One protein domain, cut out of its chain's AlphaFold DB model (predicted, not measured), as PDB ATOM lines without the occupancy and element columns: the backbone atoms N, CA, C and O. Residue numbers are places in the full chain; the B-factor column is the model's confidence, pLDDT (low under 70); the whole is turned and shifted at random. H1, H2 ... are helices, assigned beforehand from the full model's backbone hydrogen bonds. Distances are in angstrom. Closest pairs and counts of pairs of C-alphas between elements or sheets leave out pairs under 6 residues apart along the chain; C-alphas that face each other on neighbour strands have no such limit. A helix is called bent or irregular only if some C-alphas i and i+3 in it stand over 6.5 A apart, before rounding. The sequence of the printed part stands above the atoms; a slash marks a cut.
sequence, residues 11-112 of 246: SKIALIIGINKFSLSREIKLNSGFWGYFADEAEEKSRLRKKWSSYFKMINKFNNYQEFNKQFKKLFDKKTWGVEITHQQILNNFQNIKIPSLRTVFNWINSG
ATOM      1  N   SER A  11     182.881 127.310 211.585       84.12
ATOM      2  CA  SER A  11     181.782 126.338 211.554       84.12
ATOM      3  C   SER A  11     180.719 126.643 212.615       84.12
ATOM      4  O   SER A  11     179.530 126.623 212.310       84.12
ATOM      5  N   LYS A  12     181.142 126.964 213.845       84.75
ATOM      6  CA  LYS A  12     180.235 127.269 214.958       84.75
ATOM      7  C   LYS A  12     179.494 128.583 214.723       84.75
ATOM      8  O   LYS A  12     178.291 128.655 214.931       84.75
ATOM      9  N   ILE A  13     180.196 129.586 214.202       83.19
ATOM     10  CA  ILE A  13     179.607 130.878 213.828       83.19
ATOM     11  C   ILE A  13     178.571 130.705 212.708       83.19
ATOM     12  O   ILE A  13     177.473 131.246 212.793       83.19
ATOM     13  N   ALA A  14     178.898 129.929 211.672       86.75
ATOM     14  CA  ALA A  14     177.988 129.659 210.561       86.75
ATOM     15  C   ALA A  14     176.692 128.974 211.031       86.75
ATOM     16  O   ALA A  14     175.611 129.352 210.584       86.75
ATOM     17  N   LEU A  15     176.802 128.038 211.981       88.25
ATOM     18  CA  LEU A  15     175.662 127.344 212.584       88.25
ATOM     19  C   LEU A  15     174.785 128.299 213.409       88.25
ATOM     20  O   LEU A  15     173.572 128.293 213.236       88.25
ATOM     21  N   ILE A  16     175.388 129.173 214.225       87.56
ATOM     22  CA  ILE A  16     174.665 130.190 215.016       87.56
ATOM     23  C   ILE A  16     173.889 131.164 214.114       87.56
ATOM     24  O   ILE A  16     172.767 131.541 214.432       87.56
ATOM     25  N   ILE A  17     174.484 131.578 212.991       85.38
ATOM     26  CA  ILE A  17     173.879 132.539 212.052       85.38
ATOM     27  C   ILE A  17     172.899 131.847 211.079       85.38
ATOM     28  O   ILE A  17     172.118 132.519 210.409       85.38
ATOM     29  N   GLY A  18     172.916 130.513 210.987       89.81
ATOM     30  CA  GLY A  18     172.062 129.753 210.070       89.81
ATOM     31  C   GLY A  18     172.474 129.867 208.598       89.81
ATOM     32  O   GLY A  18     171.630 129.795 207.708       89.81
ATOM     33  N   ILE A  19     173.766 130.062 208.316       88.44
ATOM     34  CA  ILE A  19     174.302 130.164 206.948       88.44
ATOM     35  C   ILE A  19     175.348 129.087 206.678       88.44
ATOM     36  O   ILE A  19     175.986 128.556 207.582       88.44
ATOM     37  N   ASN A  20     175.580 128.776 205.405       92.44
ATOM     38  CA  ASN A  20     176.614 127.820 205.029       92.44
ATOM     39  C   ASN A  20     178.023 128.362 205.372       92.44
ATOM     40  O   ASN A  20     178.366 129.494 205.015       92.44
ATOM     41  N   LYS A  21     178.873 127.527 205.987       90.19
ATOM     42  CA  LYS A  21     180.276 127.837 206.331       90.19
ATOM     43  C   LYS A  21     181.072 128.428 205.162       90.19
ATOM     44  O   LYS A  21     181.837 129.371 205.356       90.19
ATOM     45  N   PHE A  22     180.902 127.900 203.951       90.50
ATOM     46  CA  PHE A  22     181.584 128.398 202.755       90.50
ATOM     47  C   PHE A  22     181.120 129.806 202.371       90.50
ATOM     48  O   PHE A  22     181.936 130.612 201.930       90.50
ATOM     49  N   SER A  23     179.841 130.130 202.587       87.00
ATOM     50  CA  SER A  23     179.313 131.480 202.349       87.00
ATOM     51  C   SER A  23     179.906 132.480 203.339       87.00
ATOM     52  O   SER A  23     180.391 133.528 202.919       87.00
ATOM     53  N   LEU A  24     179.967 132.117 204.625       85.81
ATOM     54  CA  LEU A  24     180.611 132.934 205.658       85.81
ATOM     55  C   LEU A  24     182.107 133.142 205.373       85.81
ATOM     56  O   LEU A  24     182.601 134.266 205.418       85.81
ATOM     57  N   SER A  25     182.823 132.070 205.028       88.00
ATOM     58  CA  SER A  25     184.246 132.133 204.674       88.00
ATOM     59  C   SER A  25     184.493 133.053 203.474       88.00
ATOM     60  O   SER A  25     185.382 133.906 203.503       88.00
ATOM     61  N   ARG A  26     183.660 132.942 202.431       87.44
ATOM     62  CA  ARG A  26     183.751 133.785 201.237       87.44
ATOM     63  C   ARG A  26     183.468 135.254 201.550       87.44
ATOM     64  O   ARG A  26     184.197 136.111 201.062       87.44
ATOM     65  N   GLU A  27     182.460 135.540 202.369       87.50
ATOM     66  CA  GLU A  27     182.121 136.899 202.805       87.50
ATOM     67  C   GLU A  27     183.283 137.549 203.569       87.50
ATOM     68  O   GLU A  27     183.705 138.661 203.243       87.50
ATOM     69  N   ILE A  28     183.874 136.820 204.522       86.81
ATOM     70  CA  ILE A  28     185.037 137.291 205.284       86.81
ATOM     71  C   ILE A  28     186.219 137.536 204.345       86.81
ATOM     72  O   ILE A  28     186.826 138.605 204.404       86.81
ATOM     73  N   LYS A  29     186.526 136.598 203.443       86.81
ATOM     74  CA  LYS A  29     187.640 136.730 202.491       86.81
ATOM     75  C   LYS A  29     187.481 137.935 201.559       86.81
ATOM     76  O   LYS A  29     188.464 138.600 201.261       86.81
ATOM     77  N   LEU A  30     186.263 138.213 201.092       83.19
ATOM     78  CA  LEU A  30     185.995 139.297 200.140       83.19
ATOM     79  C   LEU A  30     185.955 140.686 200.784       83.19
ATOM     80  O   LEU A  30     186.209 141.676 200.096       83.19
ATOM     81  N   ASN A  31     185.583 140.774 202.063       86.88
ATOM     82  CA  ASN A  31     185.313 142.058 202.710       86.88
ATOM     83  C   ASN A  31     186.292 142.425 203.825       86.88
ATOM     84  O   ASN A  31     186.303 143.589 204.229       86.88
ATOM     85  N   SER A  32     187.145 141.505 204.280       85.56
ATOM     86  CA  SER A  32     188.202 141.835 205.244       85.56
ATOM     87  C   SER A  32     189.202 142.832 204.655       85.56
ATOM     88  O   SER A  32     189.563 142.750 203.481       85.56
ATOM     89  N   GLY A  33     189.611 143.808 205.462       80.62
ATOM     90  CA  GLY A  33     190.716 144.720 205.170       80.62
ATOM     91  C   GLY A  33     191.981 144.345 205.944       80.62
ATOM     92  O   GLY A  33     192.043 143.290 206.576       80.62
ATOM     93  N   PHE A  34     192.966 145.247 205.947       79.12
ATOM     94  CA  PHE A  34     194.216 145.098 206.705       79.12
ATOM     95  C   PHE A  34     193.966 144.823 208.200       79.12
ATOM     96  O   PHE A  34     194.588 143.952 208.799       79.12
ATOM     97  N   TRP A  35     192.959 145.481 208.778       79.50
ATOM     98  CA  TRP A  35     192.578 145.349 210.189       79.50
ATOM     99  C   TRP A  35     191.578 144.205 210.466       79.50
ATOM    100  O   TRP A  35     191.149 143.994 211.602       79.50
ATOM    101  N   GLY A  36     191.220 143.411 209.450       82.69
ATOM    102  CA  GLY A  36     190.255 142.313 209.546       82.69
ATOM    103  C   GLY A  36     188.848 142.679 209.069       82.69
ATOM    104  O   GLY A  36     188.674 143.534 208.203       82.69
ATOM    105  N   TYR A  37     187.836 141.971 209.583       83.81
ATOM    106  CA  TYR A  37     186.448 142.103 209.135       83.81
ATOM    107  C   TYR A  37     185.646 143.097 209.986       83.81
ATOM    108  O   TYR A  37     185.427 142.881 211.186       83.81
ATOM    109  N   PHE A  38     185.116 144.131 209.332       84.25
ATOM    110  CA  PHE A  38     184.161 145.080 209.900       84.25
ATOM    111  C   PHE A  38     182.858 145.045 209.101       84.25
ATOM    112  O   PHE A  38     182.879 145.084 207.874       84.25
ATOM    113  N   ALA A  39     181.724 144.943 209.800       82.75
ATOM    114  CA  ALA A  39     180.416 144.806 209.164       82.75
ATOM    115  C   ALA A  39     180.037 146.064 208.365       82.75
ATOM    116  O   ALA A  39     179.592 145.941 207.228       82.75
ATOM    117  N   ASP A  40     180.299 147.249 208.921       84.50
ATOM    118  CA  ASP A  40     179.993 148.526 208.266       84.50
ATOM    119  C   ASP A  40     180.806 148.694 206.970       84.50
ATOM    120  O   ASP A  40     180.250 148.980 205.910       84.50
ATOM    121  N   GLU A  41     182.110 148.390 207.008       85.75
ATOM    122  CA  GLU A  41     182.970 148.392 205.816       85.75
ATOM    123  C   GLU A  41     182.534 147.347 204.779       85.75
ATOM    124  O   GLU A  41     182.570 147.603 203.573       85.75
ATOM    125  N   ALA A  42     182.128 146.153 205.223       86.06
ATOM    126  CA  ALA A  42     181.627 145.104 204.340       86.06
ATOM    127  C   ALA A  42     180.341 145.546 203.625       86.06
ATOM    128  O   ALA A  42     180.191 145.322 202.415       86.06
ATOM    129  N   GLU A  43     179.443 146.230 204.339       87.62
ATOM    130  CA  GLU A  43     178.231 146.796 203.761       87.62
ATOM    131  C   GLU A  43     178.554 147.898 202.743       87.62
ATOM    132  O   GLU A  43     178.025 147.874 201.625       87.62
ATOM    133  N   GLU A  44     179.464 148.821 203.065       87.06
ATOM    134  CA  GLU A  44     179.913 149.847 202.120       87.06
ATOM    135  C   GLU A  44     180.535 149.235 200.861       87.06
ATOM    136  O   GLU A  44     180.129 149.576 199.743       87.06
ATOM    137  N   LYS A  45     181.448 148.267 201.008       86.00
ATOM    138  CA  LYS A  45     182.048 147.533 199.880       86.00
ATOM    139  C   LYS A  45     180.982 146.835 199.034       86.00
ATOM    140  O   LYS A  45     181.048 146.874 197.803       86.00
ATOM    141  N   SER A  46     179.975 146.227 199.657       85.12
ATOM    142  CA  SER A  46     178.848 145.596 198.959       85.12
ATOM    143  C   SER A  46     178.018 146.610 198.164       85.12
ATOM    144  O   SER A  46     177.747 146.398 196.973       85.12
ATOM    145  N   ARG A  47     177.678 147.754 198.773       84.25
ATOM    146  CA  ARG A  47     176.970 148.866 198.113       84.25
ATOM    147  C   ARG A  47     177.772 149.412 196.932       84.25
ATOM    148  O   ARG A  47     177.207 149.594 195.850       84.25
ATOM    149  N   LEU A  48     179.081 149.603 197.102       83.19
ATOM    150  CA  LEU A  48     179.989 150.020 196.035       83.19
ATOM    151  C   LEU A  48     180.003 148.995 194.898       83.19
ATOM    152  O   LEU A  48     179.722 149.365 193.760       83.19
ATOM    153  N   ARG A  49     180.226 147.703 195.169       83.06
ATOM    154  CA  ARG A  49     180.192 146.656 194.129       83.06
ATOM    155  C   ARG A  49     178.864 146.624 193.373       83.06
ATOM    156  O   ARG A  49     178.871 146.498 192.152       83.06
ATOM    157  N   LYS A  50     177.724 146.793 194.055       78.25
ATOM    158  CA  LYS A  50     176.403 146.908 193.404       78.25
ATOM    159  C   LYS A  50     176.317 148.127 192.483       78.25
ATOM    160  O   LYS A  50     175.844 148.001 191.350       78.25
ATOM    161  N   LYS A  51     176.799 149.287 192.944       72.19
ATOM    162  CA  LYS A  51     176.859 150.527 192.155       72.19
ATOM    163  C   LYS A  51     177.712 150.331 190.895       72.19
ATOM    164  O   LYS A  51     177.244 150.589 189.788       72.19
ATOM    165  N   TRP A  52     178.916 149.789 191.057       72.19
ATOM    166  CA  TRP A  52     179.866 149.549 189.969       72.19
ATOM    167  C   TRP A  52     179.448 148.402 189.035       72.19
ATOM    168  O   TRP A  52     179.716 148.466 187.841       72.19
ATOM    169  N   SER A  53     178.713 147.390 189.507       71.25
ATOM    170  CA  SER A  53     178.202 146.300 188.657       71.25
ATOM    171  C   SER A  53     177.318 146.822 187.521       71.25
ATOM    172  O   SER A  53     177.415 146.350 186.387       71.25
ATOM    173  N   SER A  54     176.486 147.828 187.803       66.06
ATOM    174  CA  SER A  54     175.644 148.466 186.784       66.06
ATOM    175  C   SER A  54     176.478 149.249 185.768       66.06
ATOM    176  O   SER A  54     176.176 149.217 184.578       66.06
ATOM    177  N   TYR A  55     177.555 149.893 186.225       67.56
ATOM    178  CA  TYR A  55     178.514 150.598 185.376       67.56
ATOM    179  C   TYR A  55     179.288 149.648 184.454       67.56
ATOM    180  O   TYR A  55     179.285 149.851 183.246       67.56
ATOM    181  N   PHE A  56     179.860 148.559 184.972       65.25
ATOM    182  CA  PHE A  56     180.593 147.591 184.145       65.25
ATOM    183  C   PHE A  56     179.685 146.881 183.129       65.25
ATOM    184  O   PHE A  56     180.058 146.709 181.971       65.25
ATOM    185  N   LYS A  57     178.445 146.547 183.519       66.25
ATOM    186  CA  LYS A  57     177.429 146.028 182.584       66.25
ATOM    187  C   LYS A  57     177.037 147.047 181.517       66.25
ATOM    188  O   LYS A  57     176.700 146.644 180.405       66.25
ATOM    189  N   MET A  58     177.035 148.336 181.862       66.81
ATOM    190  CA  MET A  58     176.820 149.413 180.905       66.81
ATOM    191  C   MET A  58     177.995 149.479 179.939       66.81
ATOM    192  O   MET A  58     177.756 149.267 178.763       66.81
ATOM    193  N   ILE A  59     179.228 149.675 180.411       67.50
ATOM    194  CA  ILE A  59     180.426 149.815 179.563       67.50
ATOM    195  C   ILE A  59     180.572 148.663 178.578       67.50
ATOM    196  O   ILE A  59     180.666 148.909 177.378       67.50
ATOM    197  N   ASN A  60     180.479 147.417 179.051       64.06
ATOM    198  CA  ASN A  60     180.645 146.239 178.193       64.06
ATOM    199  C   ASN A  60     179.591 146.145 177.081       64.06
ATOM    200  O   ASN A  60     179.785 145.441 176.095       64.06
ATOM    201  N   LYS A  61     178.450 146.825 177.238       66.38
ATOM    202  CA  LYS A  61     177.378 146.863 176.241       66.38
ATOM    203  C   LYS A  61     177.265 148.211 175.537       66.38
ATOM    204  O   LYS A  61     176.607 148.268 174.508       66.38
ATOM    205  N   PHE A  62     177.879 149.269 176.057       67.31
ATOM    206  CA  PHE A  62     177.659 150.650 175.633       67.31
ATOM    207  C   PHE A  62     178.066 150.865 174.176       67.31
ATOM    208  O   PHE A  62     177.317 151.470 173.411       67.31
ATOM    209  N   ASN A  63     179.190 150.264 173.776       68.56
ATOM    210  CA  ASN A  63     179.681 150.303 172.400       68.56
ATOM    211  C   ASN A  63     178.722 149.626 171.407       68.56
ATOM    212  O   ASN A  63     178.656 150.032 170.255       68.56
ATOM    213  N   ASN A  64     177.900 148.672 171.854       78.56
ATOM    214  CA  ASN A  64     176.950 147.973 170.982       78.56
ATOM    215  C   ASN A  64     175.674 148.782 170.683       78.56
ATOM    216  O   ASN A  64     174.843 148.321 169.906       78.56
ATOM    217  N   TYR A  65     175.485 149.940 171.324       85.50
ATOM    218  CA  TYR A  65     174.269 150.759 171.230       85.50
ATOM    219  C   TYR A  65     174.573 152.227 170.879       85.50
ATOM    220  O   TYR A  65     173.827 153.127 171.265       85.50
ATOM    221  N   GLN A  66     175.672 152.491 170.163       83.81
ATOM    222  CA  GLN A  66     176.082 153.855 169.793       83.81
ATOM    223  C   GLN A  66     175.005 154.599 168.990       83.81
ATOM    224  O   GLN A  66     174.657 155.727 169.343       83.81
ATOM    225  N   GLU A  67     174.408 153.950 167.986       86.88
ATOM    226  CA  GLU A  67     173.334 154.556 167.187       86.88
ATOM    227  C   GLU A  67     172.080 154.842 168.023       86.88
ATOM    228  O   GLU A  67     171.533 155.943 167.960       86.88
ATOM    229  N   PHE A  68     171.678 153.920 168.907       90.50
ATOM    230  CA  PHE A  68     170.581 154.164 169.849       90.50
ATOM    231  C   PHE A  68     170.864 155.384 170.737       90.50
ATOM    232  O   PHE A  68     170.005 156.248 170.887       90.50
ATOM    233  N   ASN A  69     172.077 155.501 171.286       88.44
ATOM    234  CA  ASN A  69     172.469 156.640 172.119       88.44
ATOM    235  C   ASN A  69     172.401 157.971 171.356       88.44
ATOM    236  O   ASN A  69     171.969 158.984 171.914       88.44
ATOM    237  N   LYS A  70     172.806 157.967 170.083       89.12
ATOM    238  CA  LYS A  70     172.760 159.138 169.202       89.12
ATOM    239  C   LYS A  70     171.322 159.578 168.934       89.12
ATOM    240  O   LYS A  70     171.033 160.766 169.070       89.12
ATOM    241  N   GLN A  71     170.422 158.642 168.623       90.44
ATOM    242  CA  GLN A  71     169.003 158.952 168.408       90.44
ATOM    243  C   GLN A  71     168.310 159.386 169.702       90.44
ATOM    244  O   GLN A  71     167.603 160.393 169.715       90.44
ATOM    245  N   PHE A  72     168.587 158.708 170.820       91.50
ATOM    246  CA  PHE A  72     168.022 159.060 172.123       91.50
ATOM    247  C   PHE A  72     168.388 160.483 172.532       91.50
ATOM    248  O   PHE A  72     167.525 161.239 172.961       91.50
ATOM    249  N   LYS A  73     169.651 160.888 172.349       88.75
ATOM    250  CA  LYS A  73     170.101 162.250 172.667       88.75
ATOM    251  C   LYS A  73     169.405 163.325 171.823       88.75
ATOM    252  O   LYS A  73     169.238 164.435 172.311       88.75
ATOM    253  N   LYS A  74     169.033 163.012 170.577       89.81
ATOM    254  CA  LYS A  74     168.339 163.949 169.678       89.81
ATOM    255  C   LYS A  74     166.857 164.098 170.016       89.81
ATOM    256  O   LYS A  74     166.341 165.205 169.952       89.81
ATOM    257  N   LEU A  75     166.192 162.992 170.342       89.00
ATOM    258  CA  LEU A  75     164.738 162.951 170.536       89.00
ATOM    259  C   LEU A  75     164.309 163.253 171.976       89.00
ATOM    260  O   LEU A  75     163.197 163.720 172.201       89.00
ATOM    261  N   PHE A  76     165.166 162.986 172.962       89.62
ATOM    262  CA  PHE A  76     164.811 163.162 174.364       89.62
ATOM    263  C   PHE A  76     164.675 164.638 174.750       89.62
ATOM    264  O   PHE A  76     165.653 165.387 174.750       89.62
ATOM    265  N   ASP A  77     163.487 165.016 175.216       84.75
ATOM    266  CA  ASP A  77     163.249 166.289 175.891       84.75
ATOM    267  C   ASP A  77     162.592 166.053 177.252       84.75
ATOM    268  O   ASP A  77     161.430 165.665 177.358       84.75
ATOM    269  N   LYS A  78     163.325 166.394 178.316       77.75
ATOM    270  CA  LYS A  78     162.883 166.277 179.712       77.75
ATOM    271  C   LYS A  78     161.548 166.970 180.025       77.75
ATOM    272  O   LYS A  78     160.950 166.654 181.054       77.75
ATOM    273  N   LYS A  79     161.127 167.959 179.227       73.44
ATOM    274  CA  LYS A  79     159.883 168.715 179.443       73.44
ATOM    275  C   LYS A  79     158.675 168.057 178.782       73.44
ATOM    276  O   LYS A  79     157.588 168.128 179.346       73.44
ATOM    277  N   THR A  80     158.868 167.455 177.613       75.31
ATOM    278  CA  THR A  80     157.778 167.009 176.733       75.31
ATOM    279  C   THR A  80     157.728 165.490 176.578       75.31
ATOM    280  O   THR A  80     156.648 164.909 176.644       75.31
ATOM    281  N   TRP A  81     158.878 164.818 176.475       78.00
ATOM    282  CA  TRP A  81     158.975 163.394 176.164       78.00
ATOM    283  C   TRP A  81     159.731 162.625 177.256       78.00
ATOM    284  O   TRP A  81     160.929 162.785 177.484       78.00
ATOM    285  N   GLY A  82     159.020 161.734 177.950       84.38
ATOM    286  CA  GLY A  82     159.623 160.848 178.947       84.38
ATOM    287  C   GLY A  82     160.562 159.802 178.337       84.38
ATOM    288  O   GLY A  82     160.548 159.537 177.137       84.38
ATOM    289  N   VAL A  83     161.346 159.144 179.200       89.25
ATOM    290  CA  VAL A  83     162.286 158.077 178.802       89.25
ATOM    291  C   VAL A  83     161.573 156.933 178.074       89.25
ATOM    292  O   VAL A  83     162.081 156.431 177.080       89.25
ATOM    293  N   GLU A  84     160.395 156.540 178.565       90.00
ATOM    294  CA  GLU A  84     159.594 155.440 178.010       90.00
ATOM    295  C   GLU A  84     159.059 155.792 176.613       90.00
ATOM    296  O   GLU A  84     159.191 154.993 175.692       90.00
ATOM    297  N   ILE A  85     158.558 157.019 176.427       89.44
ATOM    298  CA  ILE A  85     158.027 157.474 175.135       89.44
ATOM    299  C   ILE A  85     159.154 157.627 174.109       89.44
ATOM    300  O   ILE A  85     159.029 157.157 172.983       89.44
ATOM    301  N   THR A  86     160.288 158.212 174.512       90.56
ATOM    302  CA  THR A  86     161.466 158.347 173.636       90.56
ATOM    303  C   THR A  86     161.973 156.973 173.190       90.56
ATOM    304  O   THR A  86     162.317 156.774 172.028       90.56
ATOM    305  N   HIS A  87     161.992 155.994 174.101       93.00
ATOM    306  CA  HIS A  87     162.370 154.617 173.779       93.00
ATOM    307  C   HIS A  87     161.410 153.979 172.766       93.00
ATOM    308  O   HIS A  87     161.879 153.421 171.777       93.00
ATOM    309  N   GLN A  88     160.094 154.122 172.960       90.94
ATOM    310  CA  GLN A  88     159.084 153.612 172.023       90.94
ATOM    311  C   GLN A  88     159.160 154.278 170.645       90.94
ATOM    312  O   GLN A  88     159.078 153.590 169.634       90.94
ATOM    313  N   GLN A  89     159.370 155.594 170.585       91.25
ATOM    314  CA  GLN A  89     159.550 156.309 169.316       91.25
ATOM    315  C   GLN A  89     160.745 155.772 168.531       91.25
ATOM    316  O   GLN A  89     160.649 155.564 167.325       91.25
ATOM    317  N   ILE A  90     161.864 155.507 169.210       91.62
ATOM    318  CA  ILE A  90     163.044 154.937 168.556       91.62
ATOM    319  C   ILE A  90     162.758 153.515 168.065       91.62
ATOM    320  O   ILE A  90     163.173 153.154 166.969       91.62
ATOM    321  N   LEU A  91     162.023 152.730 168.853       91.00
ATOM    322  CA  LEU A  91     161.643 151.362 168.504       91.00
ATOM    323  C   LEU A  91     160.742 151.293 167.269       91.00
ATOM    324  O   LEU A  91     160.932 150.412 166.436       91.00
ATOM    325  N   ASN A  92     159.817 152.240 167.122       89.81
ATOM    326  CA  ASN A  92     158.898 152.278 165.987       89.81
ATOM    327  C   ASN A  92     159.536 152.873 164.722       89.81
ATOM    328  O   ASN A  92     159.213 152.440 163.622       89.81
ATOM    329  N   ASN A  93     160.441 153.847 164.870       89.25
ATOM    330  CA  ASN A  93     160.972 154.610 163.734       89.25
ATOM    331  C   ASN A  93     162.323 154.094 163.211       89.25
ATOM    332  O   ASN A  93     162.749 154.505 162.135       89.25
ATOM    333  N   PHE A  94     163.023 153.226 163.952       86.25
ATOM    334  CA  PHE A  94     164.336 152.710 163.555       86.25
ATOM    335  C   PHE A  94     164.408 151.183 163.702       86.25
ATOM    336  O   PHE A  94     164.709 150.664 164.773       86.25
ATOM    337  N   GLN A  95     164.202 150.454 162.602       77.00
ATOM    338  CA  GLN A  95     164.267 148.982 162.585       77.00
ATOM    339  C   GLN A  95     165.683 148.411 162.396       77.00
ATOM    340  O   GLN A  95     165.950 147.295 162.828       77.00
ATOM    341  N   ASN A  96     166.620 149.189 161.841       83.69
ATOM    342  CA  ASN A  96     167.981 148.721 161.526       83.69
ATOM    343  C   ASN A  96     169.022 149.020 162.616       83.69
ATOM    344  O   ASN A  96     170.224 148.907 162.377       83.69
ATOM    345  N   ILE A  97     168.589 149.423 163.811       86.56
ATOM    346  CA  ILE A  97     169.499 149.687 164.929       86.56
ATOM    347  C   ILE A  97     169.267 148.685 166.051       86.56
ATOM    348  O   ILE A  97     168.149 148.258 166.327       86.56
ATOM    349  N   LYS A  98     170.339 148.331 166.756       87.50
ATOM    350  CA  LYS A  98     170.225 147.523 167.966       87.50
ATOM    351  C   LYS A  98     169.591 148.376 169.063       87.50
ATOM    352  O   LYS A  98     170.132 149.425 169.411       87.50
ATOM    353  N   ILE A  99     168.470 147.927 169.628       89.31
ATOM    354  CA  ILE A  99     167.738 148.665 170.666       89.31
ATOM    355  C   ILE A  99     167.821 147.903 171.995       89.31
ATOM    356  O   ILE A  99     167.500 146.715 172.051       89.31
ATOM    357  N   PRO A 100     168.276 148.544 173.085       89.19
ATOM    358  CA  PRO A 100     168.325 147.908 174.391       89.19
ATOM    359  C   PRO A 100     166.917 147.794 174.987       89.19
ATOM    360  O   PRO A 100     166.039 148.619 174.730       89.19
ATOM    361  N   SER A 101     166.712 146.809 175.866       89.25
ATOM    362  CA  SER A 101     165.473 146.740 176.649       89.25
ATOM    363  C   SER A 101     165.300 147.994 177.513       89.25
ATOM    364  O   SER A 101     166.280 148.565 178.004       89.25
ATOM    365  N   LEU A 102     164.055 148.374 177.796       89.19
ATOM    366  CA  LEU A 102     163.752 149.512 178.666       89.19
ATOM    367  C   LEU A 102     164.396 149.367 180.062       89.19
ATOM    368  O   LEU A 102     164.893 150.331 180.643       89.19
ATOM    369  N   ARG A 103     164.494 148.134 180.582       86.25
ATOM    370  CA  ARG A 103     165.213 147.833 181.833       86.25
ATOM    371  C   ARG A 103     166.698 148.189 181.743       86.25
ATOM    372  O   ARG A 103     167.263 148.728 182.692       86.25
ATOM    373  N   THR A 104     167.335 147.899 180.612       86.62
ATOM    374  CA  THR A 104     168.733 148.259 180.348       86.62
ATOM    375  C   THR A 104     168.913 149.776 180.301       86.62
ATOM    376  O   THR A 104     169.824 150.284 180.949       86.62
ATOM    377  N   VAL A 105     168.001 150.490 179.638       88.69
ATOM    378  CA  VAL A 105     167.970 151.962 179.597       88.69
ATOM    379  C   VAL A 105     167.899 152.545 181.013       88.69
ATOM    380  O   VAL A 105     168.727 153.371 181.392       88.69
ATOM    381  N   PHE A 106     166.981 152.067 181.857       86.00
ATOM    382  CA  PHE A 106     166.895 152.533 183.244       86.00
ATOM    383  C   PHE A 106     168.128 152.181 184.085       86.00
ATOM    384  O   PHE A 106     168.528 152.985 184.930       86.00
ATOM    385  N   ASN A 107     168.768 151.033 183.849       82.50
ATOM    386  CA  ASN A 107     170.036 150.696 184.503       82.50
ATOM    387  C   ASN A 107     171.147 151.689 184.131       82.50
ATOM    388  O   ASN A 107     171.929 152.066 185.002       82.50
ATOM    389  N   TRP A 108     171.199 152.147 182.877       85.38
ATOM    390  CA  TRP A 108     172.150 153.172 182.437       85.38
ATOM    391  C   TRP A 108     171.867 154.535 183.073       85.38
ATOM    392  O   TRP A 108     172.788 155.183 183.556       85.38
ATOM    393  N   ILE A 109     170.599 154.944 183.182       85.56
ATOM    394  CA  ILE A 109     170.232 156.185 183.891       85.56
ATOM    395  C   ILE A 109     170.624 156.104 185.374       85.56
ATOM    396  O   ILE A 109     171.122 157.069 185.955       85.56
ATOM    397  N   ASN A 110     170.387 154.952 186.007       80.12
ATOM    398  CA  ASN A 110     170.687 154.740 187.421       80.12
ATOM    399  C   ASN A 110     172.187 154.587 187.703       80.12
ATOM    400  O   ASN A 110     172.603 154.847 188.831       80.12
ATOM    401  N   SER A 111     172.997 154.205 186.708       76.88
ATOM    402  CA  SER A 111     174.456 154.197 186.848       76.88
ATOM    403  C   SER A 111     174.998 155.616 187.063       76.88
ATOM    404  O   SER A 111     175.983 155.791 187.772       76.88
ATOM    405  N   GLY A 112     174.328 156.628 186.494       77.94
ATOM    406  CA  GLY A 112     174.738 158.033 186.544       77.94
ATOM    407  C   GLY A 112     175.824 158.408 185.531       77.94
ATOM    408  O   GLY A 112     176.233 159.566 185.497       77.94
TER     409      GLY A 112
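AT A GLANCE: This is residues 11 to 112 of the 246 residues of the protein "Transposase" of Mycoplasmopsis columbinum SF7 (UniProt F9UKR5). One long helix arm, H3a, makes the shaft of a rod, with H1 and H2 meeting at a corner near one end. Toward the other end the helix turns into H3b, H4 packs on H3b, and H5 folds back onto the shaft. The printed part has 102 residues with five named helices, H1 to H5 in that order along the chain, and no named strand; its class is all helix, with 76 of the 102 residues in the helices, and it is extended, with a radius of gyration of the C-alphas of 20.8 A and spans of 61 by 23 by 22 A.

IN THESE COORDINATES: Find C-alpha 39 at (180.416, 144.806, 209.164), where H3, residues 39 to 75, begins. By its hydrogen bonds it was assigned as one helix, but it is bent: C-alphas 64 and 67 are 8.4 A apart. H3a, residues 39 to 64, is 38.5 A long and irregular, C-alphas 60 and 63 being 7.1 A apart; H3b is residues 67 to 75. Look for H1 at 11 to 17, H2 at 21 to 31, H4 at 83 to 93 and H5 at 102 to 111, ending at (174.456, 154.197, 186.848).

HOW THE PARTS SIT: H3a, with residues 51 to 58 alone, touches H5, closest C-alphas Tyr 55 and Ser 111, 5.6 A. H3b touches H4. Every O i to N i+4 pair is within hydrogen-bond range in H1, H2, H3b, H4 and H5, and 17 of 22 in H3a.

THE WHOLE: The printed part has no cut; residues 54 to 63 are under 70 in pLDDT.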